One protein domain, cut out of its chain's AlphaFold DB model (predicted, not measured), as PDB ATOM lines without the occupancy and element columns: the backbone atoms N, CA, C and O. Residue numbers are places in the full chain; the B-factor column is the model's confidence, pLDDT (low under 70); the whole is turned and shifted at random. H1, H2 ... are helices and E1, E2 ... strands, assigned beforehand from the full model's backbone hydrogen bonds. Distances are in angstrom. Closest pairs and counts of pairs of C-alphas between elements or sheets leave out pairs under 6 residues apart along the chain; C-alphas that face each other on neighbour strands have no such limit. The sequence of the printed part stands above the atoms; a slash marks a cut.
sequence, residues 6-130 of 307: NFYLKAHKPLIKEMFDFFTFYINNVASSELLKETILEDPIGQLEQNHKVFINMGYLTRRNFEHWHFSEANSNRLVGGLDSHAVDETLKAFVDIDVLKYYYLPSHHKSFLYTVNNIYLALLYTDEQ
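This is residues 6 to 130 of the 307 residues of an uncharacterized protein of Dyadobacter luteus (UniProt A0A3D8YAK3). The long helix H2 runs through the domain near its middle, crossed at wide angles by H5, H6 and H7, and a two-stranded antiparallel hairpin, E1 and E2, packs with both strands on residues 89 to 96 of H6. H1 sits near the beginning of H2, while H3 and H4 lie toward its other end. The printed part has 125 residues, with seven named helices and two named strands in the order H1 H2 H3 H4 H5 H6 E1 E2 H7, and its class is mostly helix. It is compact, with a radius of gyration of the C-alphas of 14.5 A, and its rounded outline spans 39 by 35 by 28 A.

Find C-alpha 101 at (92.689, 19.003, 42.583); from there E1, residues 101 to 106, runs 16.0 A. E2, residues 112 to 117, comes back over 17.0 A. Just before them is H6, residues 85 to 97, 18.6 A long. Look for H2, residues 13 to 32, from C-alpha 13 at (84.644, 11.908, 26.656) to C-alpha 32 at (106.172, 7.039, 44.671), 28.5 A away. H5, residues 63 to 73, is 15.3 A long. The shorter helices are H1, residues 6 to 11, H3, residues 34 to 39, H4, residues 44 to 51, and H7, residues 120 to 128, which ends with C-alpha 128 at (92.609, 2.733, 41.548).

In the hairpin E1 and E2, at 150 degrees, look at N 104 and O 114, 2.8 A apart, and N 102 and O 116, 2.9 A apart. Residues 60 to 61 pair antiparallel with residues 115 to 116 of E2. The closest C-alphas of H6 and E1 are those of Val 96 and Lys 102, 5.4 A apart. H2 is the hub, touching four helices. It touches H7 at a steep tilt of 54 degrees, opposite ways, closest at C-alphas 24 and 127, 5.7 A. With residues 15 to 19 alone it touches H6 at a steep tilt of 56 degrees, the same way, closest at C-alphas 16 and 91, 6.8 A. With residues 18 to 22 alone it touches H5, about perpendicular at 87 degrees, closest at C-alphas 22 and 66, 6.9 A. H2 and H3 touch only at the corner, and only just, with 3 pairs of C-alphas within 8 A, closest at C-alphas 30 and 36, 6.0 A. H1 touches residues 87 to 91 of H6, closest at C-alphas 9 and 91, 7.0 A. H4 touches no helix. Every O i to N i+4 pair is within hydrogen-bond range in H1, H2, H5, H6 and H7, against 1 of 2 in H3 and 2 of 4 in H4.

The two C-alphas farthest apart are those of Glu 42 and Val 80, 42.0 A. The printed part has no cut. The links H4 to H5 and H5 to H6 are long, 11 residues each. The mean pLDDT of the printed part is 73.2, and you will find it under 70 at residues 6 to 7, 31 to 59, 73 to 82 and 107 to 112.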
ATOM      1  N   ASN A   6      79.045  20.350  32.505       63.62
ATOM      2  CA  ASN A   6      78.595  18.961  32.318       63.62
ATOM      3  C   ASN A   6      78.192  18.586  30.878       63.62
ATOM      4  O   ASN A   6      78.390  17.441  30.467       63.62
ATOM      5  N   PHE A   7      77.628  19.508  30.092       66.94
ATOM      6  CA  PHE A   7      77.330  19.249  28.676       66.94
ATOM      7  C   PHE A   7      78.607  19.205  27.844       66.94
ATOM      8  O   PHE A   7      78.747  18.352  26.967       66.94
ATOM      9  N   TYR A   8      79.547  20.095  28.153       72.62
ATOM     10  CA  TYR A   8      80.811  20.190  27.441       72.62
ATOM     11  C   TYR A   8      81.702  18.970  27.690       72.62
ATOM     12  O   TYR A   8      82.238  18.392  26.742       72.62
ATOM     13  N   LEU A   9      81.767  18.511  28.944       77.19
ATOM     14  CA  LEU A   9      82.492  17.299  29.314       77.19
ATOM     15  C   LEU A   9      81.927  16.064  28.593       77.19
ATOM     16  O   LEU A   9      82.673  15.249  28.054       77.19
ATOM     17  N   LYS A  10      80.597  15.941  28.487       77.00
ATOM     18  CA  LYS A  10      79.965  14.816  27.774       77.00
ATOM     19  C   LYS A  10      80.334  14.759  26.287       77.00
ATOM     20  O   LYS A  10      80.416  13.655  25.749       77.00
ATOM     21  N   ALA A  11      80.571  15.900  25.638       81.00
ATOM     22  CA  ALA A  11      80.993  15.958  24.236       81.00
ATOM     23  C   ALA A  11      82.468  15.556  24.027       81.00
ATOM     24  O   ALA A  11      82.827  15.107  22.943       81.00
ATOM     25  N   HIS A  12      83.299  15.643  25.072       83.31
ATOM     26  CA  HIS A  12      84.749  15.416  25.016       83.31
ATOM     27  C   HIS A  12      85.199  14.169  25.794       83.31
ATOM     28  O   HIS A  12      86.335  14.093  26.257       83.31
ATOM     29  N   LYS A  13      84.335  13.152  25.923       80.12
ATOM     30  CA  LYS A  13      84.644  11.908  26.656       80.12
ATOM     31  C   LYS A  13      86.002  11.264  26.315       80.12
ATOM     32  O   LYS A  13      86.673  10.855  27.258       80.12
ATOM     33  N   PRO A  14      86.439  11.165  25.038       83.88
ATOM     34  CA  PRO A  14      87.752  10.600  24.719       83.88
ATOM     35  C   PRO A  14      88.906  11.405  25.324       83.88
ATOM     36  O   PRO A  14      89.810  10.822  25.909       83.88
ATOM     37  N   LEU A  15      88.830  12.736  25.257       83.38
ATOM     38  CA  LEU A  15      89.825  13.623  25.853       83.38
ATOM     39  C   LEU A  15      89.831  13.511  27.382       83.38
ATOM     40  O   LEU A  15      90.893  13.459  27.989       83.38
ATOM     41  N   ILE A  16      88.662  13.411  28.015       84.56
ATOM     42  CA  ILE A  16      88.571  13.219  29.473       84.56
ATOM     43  C   ILE A  16      89.205  11.895  29.888       84.56
ATOM     44  O   ILE A  16      89.862  11.835  30.921       84.56
ATOM     45  N   LYS A  17      89.057  10.845  29.071       86.50
ATOM     46  CA  LYS A  17      89.763   9.584  29.299       86.50
ATOM     47  C   LYS A  17      91.274   9.769  29.230       86.50
ATOM     48  O   LYS A  17      91.961   9.318  30.132       86.50
ATOM     49  N   GLU A  18      91.781  10.475  28.229       87.44
ATOM     50  CA  GLU A  18      93.215  10.774  28.149       87.44
ATOM     51  C   GLU A  18      93.693  11.622  29.339       87.44
ATOM     52  O   GLU A  18      94.773  11.390  29.868       87.44
ATOM     53  N   MET A  19      92.876  12.563  29.818       86.56
ATOM     54  CA  MET A  19      93.177  13.339  31.023       86.56
ATOM     55  C   MET A  19      93.131  12.509  32.302       86.56
ATOM     56  O   MET A  19      93.920  12.757  33.209       86.56
ATOM     57  N   PHE A  20      92.239  11.524  32.386       87.44
ATOM     58  CA  PHE A  20      92.227  10.560  33.479       87.44
ATOM     59  C   PHE A  20      93.466   9.664  33.450       87.44
ATOM     60  O   PHE A  20      94.085   9.456  34.490       87.44
ATOM     61  N   ASP A  21      93.860   9.190  32.267       87.44
ATOM     62  CA  ASP A  21      95.064   8.380  32.072       87.44
ATOM     63  C   ASP A  21      96.316   9.195  32.479       87.44
ATOM     64  O   ASP A  21      97.139   8.724  33.266       87.44
ATOM     65  N   PHE A  22      96.399  10.465  32.055       86.06
ATOM     66  CA  PHE A  22      97.425  11.412  32.508       86.06
ATOM     67  C   PHE A  22      97.417  11.607  34.024       86.06
ATOM     68  O   PHE A  22      98.470  11.587  34.661       86.06
ATOM     69  N   PHE A  23      96.239  11.821  34.613       85.19
ATOM     70  CA  PHE A  23      96.113  12.063  36.043       85.19
ATOM     71  C   PHE A  23      96.522  10.834  36.856       85.19
ATOM     72  O   PHE A  23      97.268  10.964  37.820       85.19
ATOM     73  N   THR A  24      96.131   9.641  36.415       86.31
ATOM     74  CA  THR A  24      96.549   8.364  37.005       86.31
ATOM     75  C   THR A  24      98.066   8.205  36.942       86.31
ATOM     76  O   THR A  24      98.706   7.919  37.954       86.31
ATOM     77  N   PHE A  25      98.667   8.465  35.774       84.44
ATOM     78  CA  PHE A  25     100.120   8.470  35.619       84.44
ATOM     79  C   PHE A  25     100.782   9.456  36.593       84.44
ATOM     80  O   PHE A  25     101.712   9.096  37.314       84.44
ATOM     81  N   TYR A  26     100.284  10.689  36.661       81.31
ATOM     82  CA  TYR A  26     100.823  11.725  37.535       81.31
ATOM     83  C   TYR A  26     100.717  11.356  39.025       81.31
ATOM     84  O   TYR A  26     101.711  11.445  39.744       81.31
ATOM     85  N   ILE A  27      99.551  10.892  39.483       81.38
ATOM     86  CA  ILE A  27      99.324  10.487  40.878       81.38
ATOM     87  C   ILE A  27     100.248   9.344  41.288       81.38
ATOM     88  O   ILE A  27     100.842   9.413  42.362       81.38
ATOM     89  N   ASN A  28     100.460   8.352  40.421       81.19
ATOM     90  CA  ASN A  28     101.389   7.254  40.698       81.19
ATOM     91  C   ASN A  28     102.842   7.739  40.864       81.19
ATOM     92  O   ASN A  28     103.581   7.238  41.720       81.19
ATOM     93  N   ASN A  29     103.254   8.754  40.100       75.88
ATOM     94  CA  ASN A  29     104.572   9.377  40.254       75.88
ATOM     95  C   ASN A  29     104.679  10.195  41.555       75.88
ATOM     96  O   ASN A  29     105.690  10.125  42.252       75.88
ATOM     97  N   VAL A  30     103.632  10.936  41.931       71.69
ATOM     98  CA  VAL A  30     103.600  11.670  43.210       71.69
ATOM     99  C   VAL A  30     103.624  10.699  44.393       71.69
ATOM    100  O   VAL A  30     104.394  10.881  45.333       71.69
ATOM    101  N   ALA A  31     102.825   9.632  44.343       69.50
ATOM    102  CA  ALA A  31     102.732   8.639  45.409       69.50
ATOM    103  C   ALA A  31     104.045   7.868  45.631       69.50
ATOM    104  O   ALA A  31     104.332   7.468  46.765       69.50
ATOM    105  N   SER A  32     104.858   7.692  44.587       69.56
ATOM    106  CA  SER A  32     106.172   7.039  44.671       69.56
ATOM    107  C   SER A  32     107.310   7.968  45.117       69.56
ATOM    108  O   SER A  32     108.369   7.472  45.494       69.56
ATOM    109  N   SER A  33     107.106   9.290  45.143       67.50
ATOM    110  CA  SER A  33     108.134  10.268  45.518       67.50
ATOM    111  C   SER A  33     107.906  10.841  46.921       67.50
ATOM    112  O   SER A  33     106.947  11.567  47.173       67.50
ATOM    113  N   GLU A  34     108.811  10.534  47.848       63.34
ATOM    114  CA  GLU A  34     108.750  10.985  49.249       63.34
ATOM    115  C   GLU A  34     108.927  12.512  49.371       63.34
ATOM    116  O   GLU A  34     108.156  13.177  50.057       63.34
ATOM    117  N   LEU A  35     109.836  13.086  48.572       56.69
ATOM    118  CA  LEU A  35     110.096  14.531  48.476       56.69
ATOM    119  C   LEU A  35     108.875  15.331  47.973       56.69
ATOM    120  O   LEU A  35     108.632  16.463  48.394       56.69
ATOM    121  N   LEU A  36     108.085  14.744  47.064       59.12
ATOM    122  CA  LEU A  36     106.884  15.385  46.518       59.12
ATOM    123  C   LEU A  36     105.738  15.446  47.530       59.12
ATOM    124  O   LEU A  36     104.969  16.405  47.505       59.12
ATOM    125  N   LYS A  37     105.638  14.462  48.431       58.97
ATOM    126  CA  LYS A  37     104.604  14.433  49.478       58.97
ATOM    127  C   LYS A  37     104.769  15.582  50.473       58.97
ATOM    128  O   LYS A  37     103.769  16.173  50.866       58.97
ATOM    129  N   GLU A  38     106.010  15.928  50.824       55.28
ATOM    130  CA  GLU A  38     106.323  17.035  51.743       55.28
ATOM    131  C   GLU A  38     106.112  18.416  51.089       55.28
ATOM    132  O   GLU A  38     105.589  19.338  51.710       55.28
ATOM    133  N   THR A  39     106.423  18.550  49.794       54.59
ATOM    134  CA  THR A  39     106.387  19.836  49.060       54.59
ATOM    135  C   THR A  39     104.965  20.368  48.791       54.59
ATOM    136  O   THR A  39     104.764  21.576  48.651       54.59
ATOM    137  N   ILE A  40     103.948  19.498  48.747       53.84
ATOM    138  CA  ILE A  40     102.537  19.875  48.493       53.84
ATOM    139  C   ILE A  40     101.945  20.756  49.623       53.84
ATOM    140  O   ILE A  40     100.895  21.386  49.433       53.84
ATOM    141  N   LEU A  41     102.612  20.838  50.784       51.97
ATOM    142  CA  LEU A  41     102.046  21.405  52.011       51.97
ATOM    143  C   LEU A  41     102.503  22.834  52.373       51.97
ATOM    144  O   LEU A  41     101.747  23.500  53.075       51.97
ATOM    145  N   GLU A  42     103.664  23.335  51.918       54.16
ATOM    146  CA  GLU A  42     104.311  24.468  52.626       54.16
ATOM    147  C   GLU A  42     104.271  25.871  51.966       54.16
ATOM    148  O   GLU A  42     103.907  26.809  52.664       54.16
ATOM    149  N   ASP A  43     104.574  26.083  50.677       56.84
ATOM    150  CA  ASP A  43     104.299  27.357  49.952       56.84
ATOM    151  C   ASP A  43     104.615  27.207  48.442       56.84
ATOM    152  O   ASP A  43     105.787  27.197  48.050       56.84
ATOM    153  N   PRO A  44     103.595  27.108  47.569       55.06
ATOM    154  CA  PRO A  44     103.774  26.876  46.135       55.06
ATOM    155  C   PRO A  44     104.485  28.008  45.393       55.06
ATOM    156  O   PRO A  44     105.257  27.768  44.466       55.06
ATOM    157  N   ILE A  45     104.158  29.260  45.721       56.16
ATOM    158  CA  ILE A  45     104.388  30.389  44.809       56.16
ATOM    159  C   ILE A  45     105.833  30.880  44.939       56.16
ATOM    160  O   ILE A  45     106.501  31.086  43.924       56.16
ATOM    161  N   GLY A  46     106.349  30.972  46.170       54.84
ATOM    162  CA  GLY A  46     107.726  31.402  46.429       54.84
ATOM    163  C   GLY A  46     108.791  30.443  45.882       54.84
ATOM    164  O   GLY A  46     109.850  30.883  45.435       54.84
ATOM    165  N   GLN A  47     108.513  29.134  45.852       55.66
ATOM    166  CA  GLN A  47     109.453  28.126  45.343       55.66
ATOM    167  C   GLN A  47     109.478  28.051  43.805       55.66
ATOM    168  O   GLN A  47     110.525  27.791  43.202       55.66
ATOM    169  N   LEU A  48     108.342  28.314  43.149       54.41
ATOM    170  CA  LEU A  48     108.224  28.287  41.686       54.41
ATOM    171  C   LEU A  48     108.977  29.437  41.010       54.41
ATOM    172  O   LEU A  48     109.582  29.235  39.952       54.41
ATOM    173  N   GLU A  49     108.995  30.620  41.630       53.81
ATOM    174  CA  GLU A  49     109.746  31.769  41.115       53.81
ATOM    175  C   GLU A  49     111.263  31.523  41.117       53.81
ATOM    176  O   GLU A  49     111.957  32.032  40.240       53.81
ATOM    177  N   GLN A  50     111.789  30.676  42.009       53.25
ATOM    178  CA  GLN A  50     113.230  30.400  42.084       53.25
ATOM    179  C   GLN A  50     113.721  29.370  41.054       53.25
ATOM    180  O   GLN A  50     114.847  29.483  40.571       53.25
ATOM    181  N   ASN A  51     112.893  28.388  40.674       53.47
ATOM    182  CA  ASN A  51     113.382  27.202  39.956       53.47
ATOM    183  C   ASN A  51     113.149  27.175  38.437       53.47
ATOM    184  O   ASN A  51     113.678  26.282  37.782       53.47
ATOM    185  N   HIS A  52     112.402  28.129  37.864       50.81
ATOM    186  CA  HIS A  52     112.225  28.447  36.425       50.81
ATOM    187  C   HIS A  52     111.910  27.300  35.416       50.81
ATOM    188  O   HIS A  52     111.540  27.603  34.279       50.81
ATOM    189  N   LYS A  53     112.023  26.003  35.750       50.34
ATOM    190  CA  LYS A  53     111.940  24.872  34.801       50.34
ATOM    191  C   LYS A  53     111.472  23.521  35.367       50.34
ATOM    192  O   LYS A  53     111.566  22.526  34.654       50.34
ATOM    193  N   VAL A  54     110.919  23.433  36.575       49.88
ATOM    194  CA  VAL A  54     110.556  22.128  37.163       49.88
ATOM    195  C   VAL A  54     109.117  22.143  37.675       49.88
ATOM    196  O   VAL A  54     108.869  22.358  38.851       49.88
ATOM    197  N   PHE A  55     108.152  21.954  36.768       54.75
ATOM    198  CA  PHE A  55     106.729  22.042  37.122       54.75
ATOM    199  C   PHE A  55     106.167  20.701  37.621       54.75
ATOM    200  O   PHE A  55     105.595  20.673  38.697       54.75
ATOM    201  N   ILE A  56     106.444  19.577  36.946       52.81
ATOM    202  CA  ILE A  56     105.925  18.247  37.341       52.81
ATOM    203  C   ILE A  56     106.651  17.686  38.578       52.81
ATOM    204  O   ILE A  56     106.045  17.016  39.406       52.81
ATOM    205  N   ASN A  57     107.939  18.006  38.755       55.12
ATOM    206  CA  ASN A  57     108.762  17.442  39.834       55.12
ATOM    207  C   ASN A  57     108.608  18.159  41.188       55.12
ATOM    208  O   ASN A  57     109.330  17.828  42.119       55.12
ATOM    209  N   MET A  58     107.696  19.133  41.300       58.34
ATOM    210  CA  MET A  58     107.396  19.854  42.550       58.34
ATOM    211  C   MET A  58     105.961  19.607  43.048       58.34
ATOM    212  O   MET A  58     105.502  20.289  43.954       58.34
ATOM    213  N   GLY A  59     105.225  18.662  42.451       65.62
ATOM    214  CA  GLY A  59     103.863  18.335  42.887       65.62
ATOM    215  C   GLY A  59     102.800  19.261  42.292       65.62
ATOM    216  O   GLY A  59     101.647  19.233  42.728       65.62
ATOM    217  N   TYR A  60     103.159  20.028  41.259       72.19
ATOM    218  CA  TYR A  60     102.255  20.897  40.515       72.19
ATOM    219  C   TYR A  60     102.117  20.439  39.059       72.19
ATOM    220  O   TYR A  60     103.020  19.856  38.463       72.19
ATOM    221  N   LEU A  61     100.981  20.742  38.444       78.06
ATOM    222  CA  LEU A  61     100.760  20.543  37.019       78.06
ATOM    223  C   LEU A  61     100.016  21.728  36.408       78.06
ATOM    224  O   LEU A  61      99.281  22.467  37.063       78.06
ATOM    225  N   THR A  62     100.224  21.908  35.115       77.06
ATOM    226  CA  THR A  62      99.595  22.926  34.276       77.06
ATOM    227  C   THR A  62      98.952  22.261  33.069       77.06
ATOM    228  O   THR A  62      99.294  21.130  32.714       77.06
ATOM    229  N   ARG A  63      98.108  23.009  32.351       81.06
ATOM    230  CA  ARG A  63      97.609  22.591  31.035       81.06
ATOM    231  C   ARG A  63      98.736  22.149  30.093       81.06
ATOM    232  O   ARG A  63      98.619  21.119  29.444       81.06
ATOM    233  N   ARG A  64      99.863  22.874  30.081       77.25
ATOM    234  CA  ARG A  64     101.034  22.542  29.252       77.25
ATOM    235  C   ARG A  64     101.649  21.188  29.618       77.25
ATOM    236  O   ARG A  64     102.186  20.515  28.747       77.25
ATOM    237  N   ASN A  65     101.585  20.774  30.885       79.38
ATOM    238  CA  ASN A  65     102.075  19.454  31.286       79.38
ATOM    239  C   ASN A  65     101.221  18.338  30.685       79.38
ATOM    240  O   ASN A  65     101.786  17.378  30.168       79.38
ATOM    241  N   PHE A  66      99.895  18.506  30.682       83.38
ATOM    242  CA  PHE A  66      99.000  17.586  29.986       83.38
ATOM    243  C   PHE A  66      99.229  17.610  28.470       83.38
ATOM    244  O   PHE A  66      99.374  16.552  27.875       83.38
ATOM    245  N   GLU A  67      99.333  18.793  27.851       80.94
ATOM    246  CA  GLU A  67      99.649  18.925  26.419       80.94
ATOM    247  C   GLU A  67     100.940  18.167  26.070       80.94
ATOM    248  O   GLU A  67     100.955  17.357  25.148       80.94
ATOM    249  N   HIS A  68     102.016  18.382  26.834       79.31
ATOM    250  CA  HIS A  68     103.278  17.674  26.633       79.31
ATOM    251  C   HIS A  68     103.109  16.158  26.757       79.31
ATOM    252  O   HIS A  68     103.535  15.457  25.848       79.31
ATOM    253  N   TRP A  69     102.469  15.667  27.826       81.94
ATOM    254  CA  TRP A  69     102.221  14.235  28.015       81.94
ATOM    255  C   TRP A  69     101.385  13.640  26.875       81.94
ATOM    256  O   TRP A  69     101.751  12.613  26.311       81.94
ATOM    257  N   HIS A  70     100.312  14.325  26.472       81.25
ATOM    258  CA  HIS A  70      99.443  13.908  25.376       81.25
ATOM    259  C   HIS A  70     100.231  13.780  24.064       81.25
ATOM    260  O   HIS A  70     100.065  12.800  23.346       81.25
ATOM    261  N   PHE A  71     101.137  14.714  23.763       77.69
ATOM    262  CA  PHE A  71     101.944  14.652  22.539       77.69
ATOM    263  C   PHE A  71     103.189  13.754  22.639       77.69
ATOM    264  O   PHE A  71     103.718  13.365  21.597       77.69
ATOM    265  N   SER A  72     103.681  13.436  23.843       75.19
ATOM    266  CA  SER A  72     104.882  12.610  24.040       75.19
ATOM    267  C   SER A  72     104.590  11.133  24.296       75.19
ATOM    268  O   SER A  72     105.378  10.290  23.877       75.19
ATOM    269  N   GLU A  73     103.500  10.816  24.999       65.62
ATOM    270  CA  GLU A  73     103.189   9.454  25.457       65.62
ATOM    271  C   GLU A  73     101.993   8.814  24.742       65.62
ATOM    272  O   GLU A  73     101.961   7.590  24.590       65.62
ATOM    273  N   ALA A  74     101.029   9.593  24.237       57.81
ATOM    274  CA  ALA A  74      99.967   9.021  23.415       57.81
ATOM    275  C   ALA A  74     100.527   8.727  22.014       57.81
ATOM    276  O   ALA A  74     100.835   9.646  21.258       57.81
ATOM    277  N   ASN A  75     100.681   7.441  21.671       49.25
ATOM    278  CA  ASN A  75     101.141   6.948  20.365       49.25
ATOM    279  C   ASN A  75     100.790   7.896  19.199       49.25
ATOM    280  O   ASN A  75      99.622   8.112  18.862       49.25
ATOM    281  N   SER A  76     101.838   8.429  18.573       49.28
ATOM    282  CA  SER A  76     101.900   9.606  17.701       49.28
ATOM    283  C   SER A  76     101.212   9.496  16.327       49.28
ATOM    284  O   SER A  76     101.722  10.030  15.345       49.28
ATOM    285  N   ASN A  77     100.051   8.844  16.221       48.19
ATOM    286  CA  ASN A  77      99.272   8.760  14.972       48.19
ATOM    287  C   ASN A  77      97.917   9.495  15.017       48.19
ATOM    288  O   ASN A  77      97.123   9.372  14.086       48.19
ATOM    289  N   ARG A  78      97.646  10.301  16.052       49.97
ATOM    290  CA  ARG A  78      96.408  11.101  16.181       49.97
ATOM    291  C   ARG A  78      96.608  12.610  15.986       49.97
ATOM    292  O   ARG A  78      95.865  13.408  16.535       49.97
ATOM    293  N   LEU A  79      97.548  13.019  15.129       48.00
ATOM    294  CA  LEU A  79      97.777  14.429  14.756       48.00
ATOM    295  C   LEU A  79      96.671  15.056  13.874       48.00
ATOM    296  O   LEU A  79      96.873  16.118  13.289       48.00
ATOM    297  N   VAL A  80      95.500  14.429  13.748       46.81
ATOM    298  CA  VAL A  80      94.400  14.945  12.916       46.81
ATOM    299  C   VAL A  80      93.357  15.608  13.813       46.81
ATOM    300  O   VAL A  80      92.239  15.130  13.964       46.81
ATOM    301  N   GLY A  81      93.755  16.696  14.464       54.31
ATOM    302  CA  GLY A  81      92.887  17.494  15.330       54.31
ATOM    303  C   GLY A  81      93.692  18.133  16.452       54.31
ATOM    304  O   GLY A  81      94.342  17.436  17.220       54.31
ATOM    305  N   GLY A  82      93.697  19.464  16.525       64.75
ATOM    306  CA  GLY A  82      94.317  20.161  17.652       64.75
ATOM    307  C   GLY A  82      93.626  19.809  18.972       64.75
ATOM    308  O   GLY A  82      92.436  19.499  18.989       64.75
ATOM    309  N   LEU A  83      94.372  19.882  20.076       76.25
ATOM    310  CA  LEU A  83      93.825  19.704  21.416       76.25
ATOM    311  C   LEU A  83      92.877  20.860  21.752       76.25
ATOM    312  O   LEU A  83      93.261  22.031  21.663       76.25
ATOM    313  N   ASP A  84      91.655  20.549  22.176       82.44
ATOM    314  CA  ASP A  84      90.734  21.573  22.655       82.44
ATOM    315  C   ASP A  84      91.164  22.063  24.044       82.44
ATOM    316  O   ASP A  84      90.819  21.492  25.079       82.44
ATOM    317  N   SER A  85      91.921  23.161  24.056       78.31
ATOM    318  CA  SER A  85      92.406  23.793  25.286       78.31
ATOM    319  C   SER A  85      91.293  24.170  26.271       78.31
ATOM    320  O   SER A  85      91.521  24.117  27.480       78.31
ATOM    321  N   HIS A  86      90.088  24.498  25.788       81.88
ATOM    322  CA  HIS A  86      88.971  24.815  26.670       81.88
ATOM    323  C   HIS A  86      88.468  23.559  27.386       81.88
ATOM    324  O   HIS A  86      88.174  23.617  28.576       81.88
ATOM    325  N   ALA A  87      88.429  22.416  26.696       82.50
ATOM    326  CA  ALA A  87      88.020  21.141  27.286       82.50
ATOM    327  C   ALA A  87      89.011  20.645  28.337       82.50
ATOM    328  O   ALA A  87      88.590  20.110  29.365       82.50
ATOM    329  N   VAL A  88      90.304  20.894  28.130       85.50
ATOM    330  CA  VAL A  88      91.317  20.623  29.155       85.50
ATOM    331  C   VAL A  88      91.086  21.490  30.390       85.50
ATOM    332  O   VAL A  88      91.028  20.970  31.503       85.50
ATOM    333  N   ASP A  89      90.889  22.798  30.204       84.75
ATOM    334  CA  ASP A  89      90.666  23.721  31.321       84.75
ATOM    335  C   ASP A  89      89.380  23.390  32.102       84.75
ATOM    336  O   ASP A  89      89.380  23.431  33.331       84.75
ATOM    337  N   GLU A  90      88.289  23.027  31.421       86.12
ATOM    338  CA  GLU A  90      87.039  22.617  32.078       86.12
ATOM    339  C   GLU A  90      87.169  21.272  32.805       86.12
ATOM    340  O   GLU A  90      86.583  21.100  33.870       86.12
ATOM    341  N   THR A  91      87.966  20.337  32.285       87.81
ATOM    342  CA  THR A  91      88.201  19.052  32.960       87.81
ATOM    343  C   THR A  91      89.055  19.232  34.215       87.81
ATOM    344  O   THR A  91      88.742  18.652  35.253       87.81
ATOM    345  N   LEU A  92      90.087  20.086  34.169       87.94
ATOM    346  CA  LEU A  92      90.884  20.419  35.357       87.94
ATOM    347  C   LEU A  92      90.033  21.093  36.438       87.94
ATOM    348  O   LEU A  92      90.173  20.759  37.611       87.94
ATOM    349  N   LYS A  93      89.116  21.992  36.058       88.00
ATOM    350  CA  LYS A  93      88.140  22.565  36.999       88.00
ATOM    351  C   LYS A  93      87.210  21.505  37.570       88.00
ATOM    352  O   LYS A  93      87.008  21.487  38.772       88.00
ATOM    353  N   ALA A  94      86.719  20.584  36.745       89.25
ATOM    354  CA  ALA A  94      85.861  19.512  37.228       89.25
ATOM    355  C   ALA A  94      86.576  18.612  38.249       89.25
ATOM    356  O   ALA A  94      85.943  18.160  39.193       89.25
ATOM    357  N   PHE A  95      87.892  18.391  38.113       90.06
ATOM    358  CA  PHE A  95      88.691  17.692  39.132       90.06
ATOM    359  C   PHE A  95      88.834  18.514  40.422       90.06
ATOM    360  O   PHE A  95      88.953  17.938  41.500       90.06
ATOM    361  N   VAL A  96      88.823  19.847  40.331       90.69
ATOM    362  CA  VAL A  96      88.776  20.723  41.510       90.69
ATOM    363  C   VAL A  96      87.420  20.634  42.202       90.69
ATOM    364  O   VAL A  96      87.375  20.493  43.417       90.69
ATOM    365  N   ASP A  97      86.326  20.645  41.439       89.94
ATOM    366  CA  ASP A  97      84.957  20.611  41.975       89.94
ATOM    367  C   ASP A  97      84.639  19.313  42.744       89.94
ATOM    368  O   ASP A  97      83.713  19.281  43.550       89.94
ATOM    369  N   ILE A  98      85.403  18.241  42.507       88.62
ATOM    370  CA  ILE A  98      85.300  16.959  43.226       88.62
ATOM    371  C   ILE A  98      86.441  16.747  44.237       88.62
ATOM    372  O   ILE A  98      86.723  15.607  44.608       88.62
ATOM    373  N   ASP A  99      87.124  17.823  44.637       89.50
ATOM    374  CA  ASP A  99      88.197  17.861  45.644       89.50
ATOM    375  C   ASP A  99      89.441  17.009  45.340       89.50
ATOM    376  O   ASP A  99      90.283  16.771  46.209       89.50
ATOM    377  N   VAL A 100      89.612  16.587  44.087       87.56
ATOM    378  CA  VAL A 100      90.800  15.847  43.636       87.56
ATOM    379  C   VAL A 100      91.975  16.801  43.438       87.56
ATOM    380  O   VAL A 100      93.099  16.533  43.877       87.56
ATOM    381  N   LEU A 101      91.712  17.942  42.801       89.06
ATOM    382  CA  LEU A 101      92.689  19.003  42.583       89.06
ATOM    383  C   LEU A 101      92.339  20.249  43.399       89.06
ATOM    384  O   LEU A 101      91.193  20.504  43.744       89.06
ATOM    385  N   LYS A 102      93.343  21.076  43.661       88.69
ATOM    386  CA  LYS A 102      93.181  22.488  44.027       88.69
ATOM    387  C   LYS A 102      94.012  23.324  43.072       88.69
ATOM    388  O   LYS A 102      94.941  22.799  42.452       88.69
ATOM    389  N   TYR A 103      93.697  24.610  42.952       87.69
ATOM    390  CA  TYR A 103      94.439  25.498  42.068       87.69
ATOM    391  C   TYR A 103      94.943  26.767  42.749       87.69
ATOM    392  O   TYR A 103      94.356  27.258  43.710       87.69
ATOM    393  N   TYR A 104      96.008  27.328  42.180       82.00
ATOM    394  CA  TYR A 104      96.568  28.625  42.542       82.00
ATOM    395  C   TYR A 104      96.611  29.531  41.316       82.00
ATOM    396  O   TYR A 104      96.976  29.106  40.214       82.00
ATOM    397  N   TYR A 105      96.224  30.790  41.505       79.06
ATOM    398  CA  TYR A 105      96.301  31.804  40.460       79.06
ATOM    399  C   TYR A 105      97.736  32.320  40.331       79.06
ATOM    400  O   TYR A 105      98.341  32.687  41.335       79.06
ATOM    401  N   LEU A 106      98.253  32.390  39.100       70.44
ATOM    402  CA  LEU A 106      99.549  32.997  38.791       70.44
ATOM    403  C   LEU A 106      99.370  34.394  38.171       70.44
ATOM    404  O   LEU A 106      99.083  34.501  36.971       70.44
ATOM    405  N   PRO A 107      99.577  35.484  38.936       63.28
ATOM    406  CA  PRO A 107      99.387  36.844  38.432       63.28
ATOM    407  C   PRO A 107     100.366  37.229  37.316       63.28
ATOM    408  O   PRO A 107     100.005  37.977  36.410       63.28
ATOM    409  N   SER A 108     101.591  36.701  37.360       61.38
ATOM    410  CA  SER A 108     102.709  37.047  36.472       61.38
ATOM    411  C   SER A 108     102.636  36.409  35.075       61.38
ATOM    412  O   SER A 108     103.365  36.820  34.172       61.38
ATOM    413  N   HIS A 109     101.736  35.442  34.850       57.75
ATOM    414  CA  HIS A 109     101.678  34.658  33.611       57.75
ATOM    415  C   HIS A 109     100.259  34.555  33.034       57.75
ATOM    416  O   HIS A 109      99.652  33.487  33.021       57.75
ATOM    417  N   HIS A 110      99.736  35.669  32.510       57.94
ATOM    418  CA  HIS A 110      98.571  35.690  31.608       57.94
ATOM    419  C   HIS A 110      97.344  34.872  32.073       57.94
ATOM    420  O   HIS A 110      96.743  34.163  31.271       57.94
ATOM    421  N   LYS A 111      96.939  34.980  33.348       59.12
ATOM    422  CA  LYS A 111      95.796  34.227  33.913       59.12
ATOM    423  C   LYS A 111      95.961  32.699  33.838       59.12
ATOM    424  O   LYS A 111      95.005  31.985  33.549       59.12
ATOM    425  N   SER A 112      97.170  32.202  34.082       67.94
ATOM    426  CA  SER A 112      97.424  30.762  34.182       67.94
ATOM    427  C   SER A 112      97.091  30.242  35.581       67.94
ATOM    428  O   SER A 112      97.267  30.950  36.575       67.94
ATOM    429  N   PHE A 113      96.635  28.994  35.647       79.00
ATOM    430  CA  PHE A 113      96.383  28.276  36.892       79.00
ATOM    431  C   PHE A 113      97.407  27.157  37.066       79.00
ATOM    432  O   PHE A 113      97.744  26.456  36.108       79.00
ATOM    433  N   LEU A 114      97.886  27.002  38.295       79.56
ATOM    434  CA  LEU A 114      98.639  25.831  38.730       79.56
ATOM    435  C   LEU A 114      97.698  24.913  39.471       79.56
ATOM    436  O   LEU A 114      97.008  25.384  40.368       79.56
ATOM    437  N   TYR A 115      97.720  23.633  39.145       84.50
ATOM    438  CA  TYR A 115      96.948  22.625  39.848       84.50
ATOM    439  C   TYR A 115      97.877  21.749  40.675       84.50
ATOM    440  O   TYR A 115      98.999  21.459  40.267       84.50
ATOM    441  N   THR A 116      97.410  21.311  41.831       81.75
ATOM    442  CA  THR A 116      98.082  20.294  42.641       81.75
ATOM    443  C   THR A 116      97.041  19.370  43.244       81.75
ATOM    444  O   THR A 116      95.858  19.713  43.307       81.75
ATOM    445  N   VAL A 117      97.487  18.200  43.680       84.62
ATOM    446  CA  VAL A 117      96.640  17.249  44.390       84.62
ATOM    447  C   VAL A 117      96.151  17.913  45.671       84.62
ATOM    448  O   VAL A 117      96.951  18.390  46.476       84.62
ATOM    449  N   ASN A 118      94.834  17.986  45.840       85.56
ATOM    450  CA  ASN A 118      94.247  18.511  47.066       85.56
ATOM    451  C   ASN A 118      94.217  17.425  48.143       85.56
ATOM    452  O   ASN A 118      94.745  17.611  49.236       85.56
ATOM    453  N   ASN A 119      93.669  16.260  47.792       83.56
ATOM    454  CA  ASN A 119      93.588  15.100  48.666       83.56
ATOM    455  C   ASN A 119      94.151  13.864  47.952       83.56
ATOM    456  O   ASN A 119      93.517  13.297  47.063       83.56
ATOM    457  N   ILE A 120      95.357  13.450  48.347       82.25
ATOM    458  CA  ILE A 120      96.057  12.318  47.722       82.25
ATOM    459  C   ILE A 120      95.314  10.994  47.907       82.25
ATOM    460  O   ILE A 120      95.345  10.154  47.012       82.25
ATOM    461  N   TYR A 121      94.595  10.824  49.017       83.00
ATOM    462  CA  TYR A 121      93.814   9.619  49.275       83.00
ATOM    463  C   TYR A 121      92.593   9.535  48.357       83.00
ATOM    464  O   TYR A 121      92.348   8.480  47.782       83.00
ATOM    465  N   LEU A 122      91.865  10.642  48.161       83.00
ATOM    466  CA  LEU A 122      90.749  10.688  47.205       83.00
ATOM    467  C   LEU A 122      91.228  10.506  45.763       83.00
ATOM    468  O   LEU A 122      90.584   9.804  44.987       83.00
ATOM    469  N   ALA A 123      92.368  11.106  45.414       85.19
ATOM    470  CA  ALA A 123      92.958  10.945  44.093       85.19
ATOM    471  C   ALA A 123      93.294   9.473  43.805       85.19
ATOM    472  O   ALA A 123      92.846   8.958  42.784       85.19
ATOM    473  N   LEU A 124      93.997   8.798  44.725       85.25
ATOM    474  CA  LEU A 124      94.324   7.371  44.615       85.25
ATOM    475  C   LEU A 124      93.067   6.496  44.582       85.25
ATOM    476  O   LEU A 124      92.945   5.628  43.725       85.25
ATOM    477  N   LEU A 125      92.092   6.770  45.453       85.56
ATOM    478  CA  LEU A 125      90.816   6.055  45.469       85.56
ATOM    479  C   LEU A 125      90.124   6.112  44.098       85.56
ATOM    480  O   LEU A 125      89.725   5.084  43.555       85.56
ATOM    481  N   TYR A 126      89.984   7.304  43.515       87.06
ATOM    482  CA  TYR A 126      89.283   7.460  42.240       87.06
ATOM    483  C   TYR A 126      90.057   6.910  41.041       87.06
ATOM    484  O   TYR A 126      89.417   6.527  40.055       87.06
ATOM    485  N   THR A 127      91.391   6.859  41.100       84.31
ATOM    486  CA  THR A 127      92.209   6.244  40.046       84.31
ATOM    487  C   THR A 127      92.204   4.723  40.144       84.31
ATOM    488  O   THR A 127      91.912   4.057  39.151       84.31
ATOM    489  N   ASP A 128      92.440   4.175  41.335       84.62
ATOM    490  CA  ASP A 128      92.609   2.733  41.548       84.62
ATOM    491  C   ASP A 128      91.279   1.984  41.415       84.62
ATOM    492  O   ASP A 128      91.211   0.897  40.836       84.62
ATOM    493  N   GLU A 129      90.189   2.599  41.883       83.19
ATOM    494  CA  GLU A 129      88.842   2.042  41.759       83.19
ATOM    495  C   GLU A 129      88.101   2.504  40.493       83.19
ATOM    496  O   GLU A 129      86.965   2.092  40.266       83.19
ATOM    497  N   GLN A 130      88.740   3.325  39.648       84.75
ATOM    498  CA  GLN A 130      88.170   3.877  38.407       84.75
ATOM    499  C   GLN A 130      86.858   4.664  38.611       84.75
ATOM    500  O   GLN A 130      86.006   4.738  37.724       84.75
TER     501      GLN A 130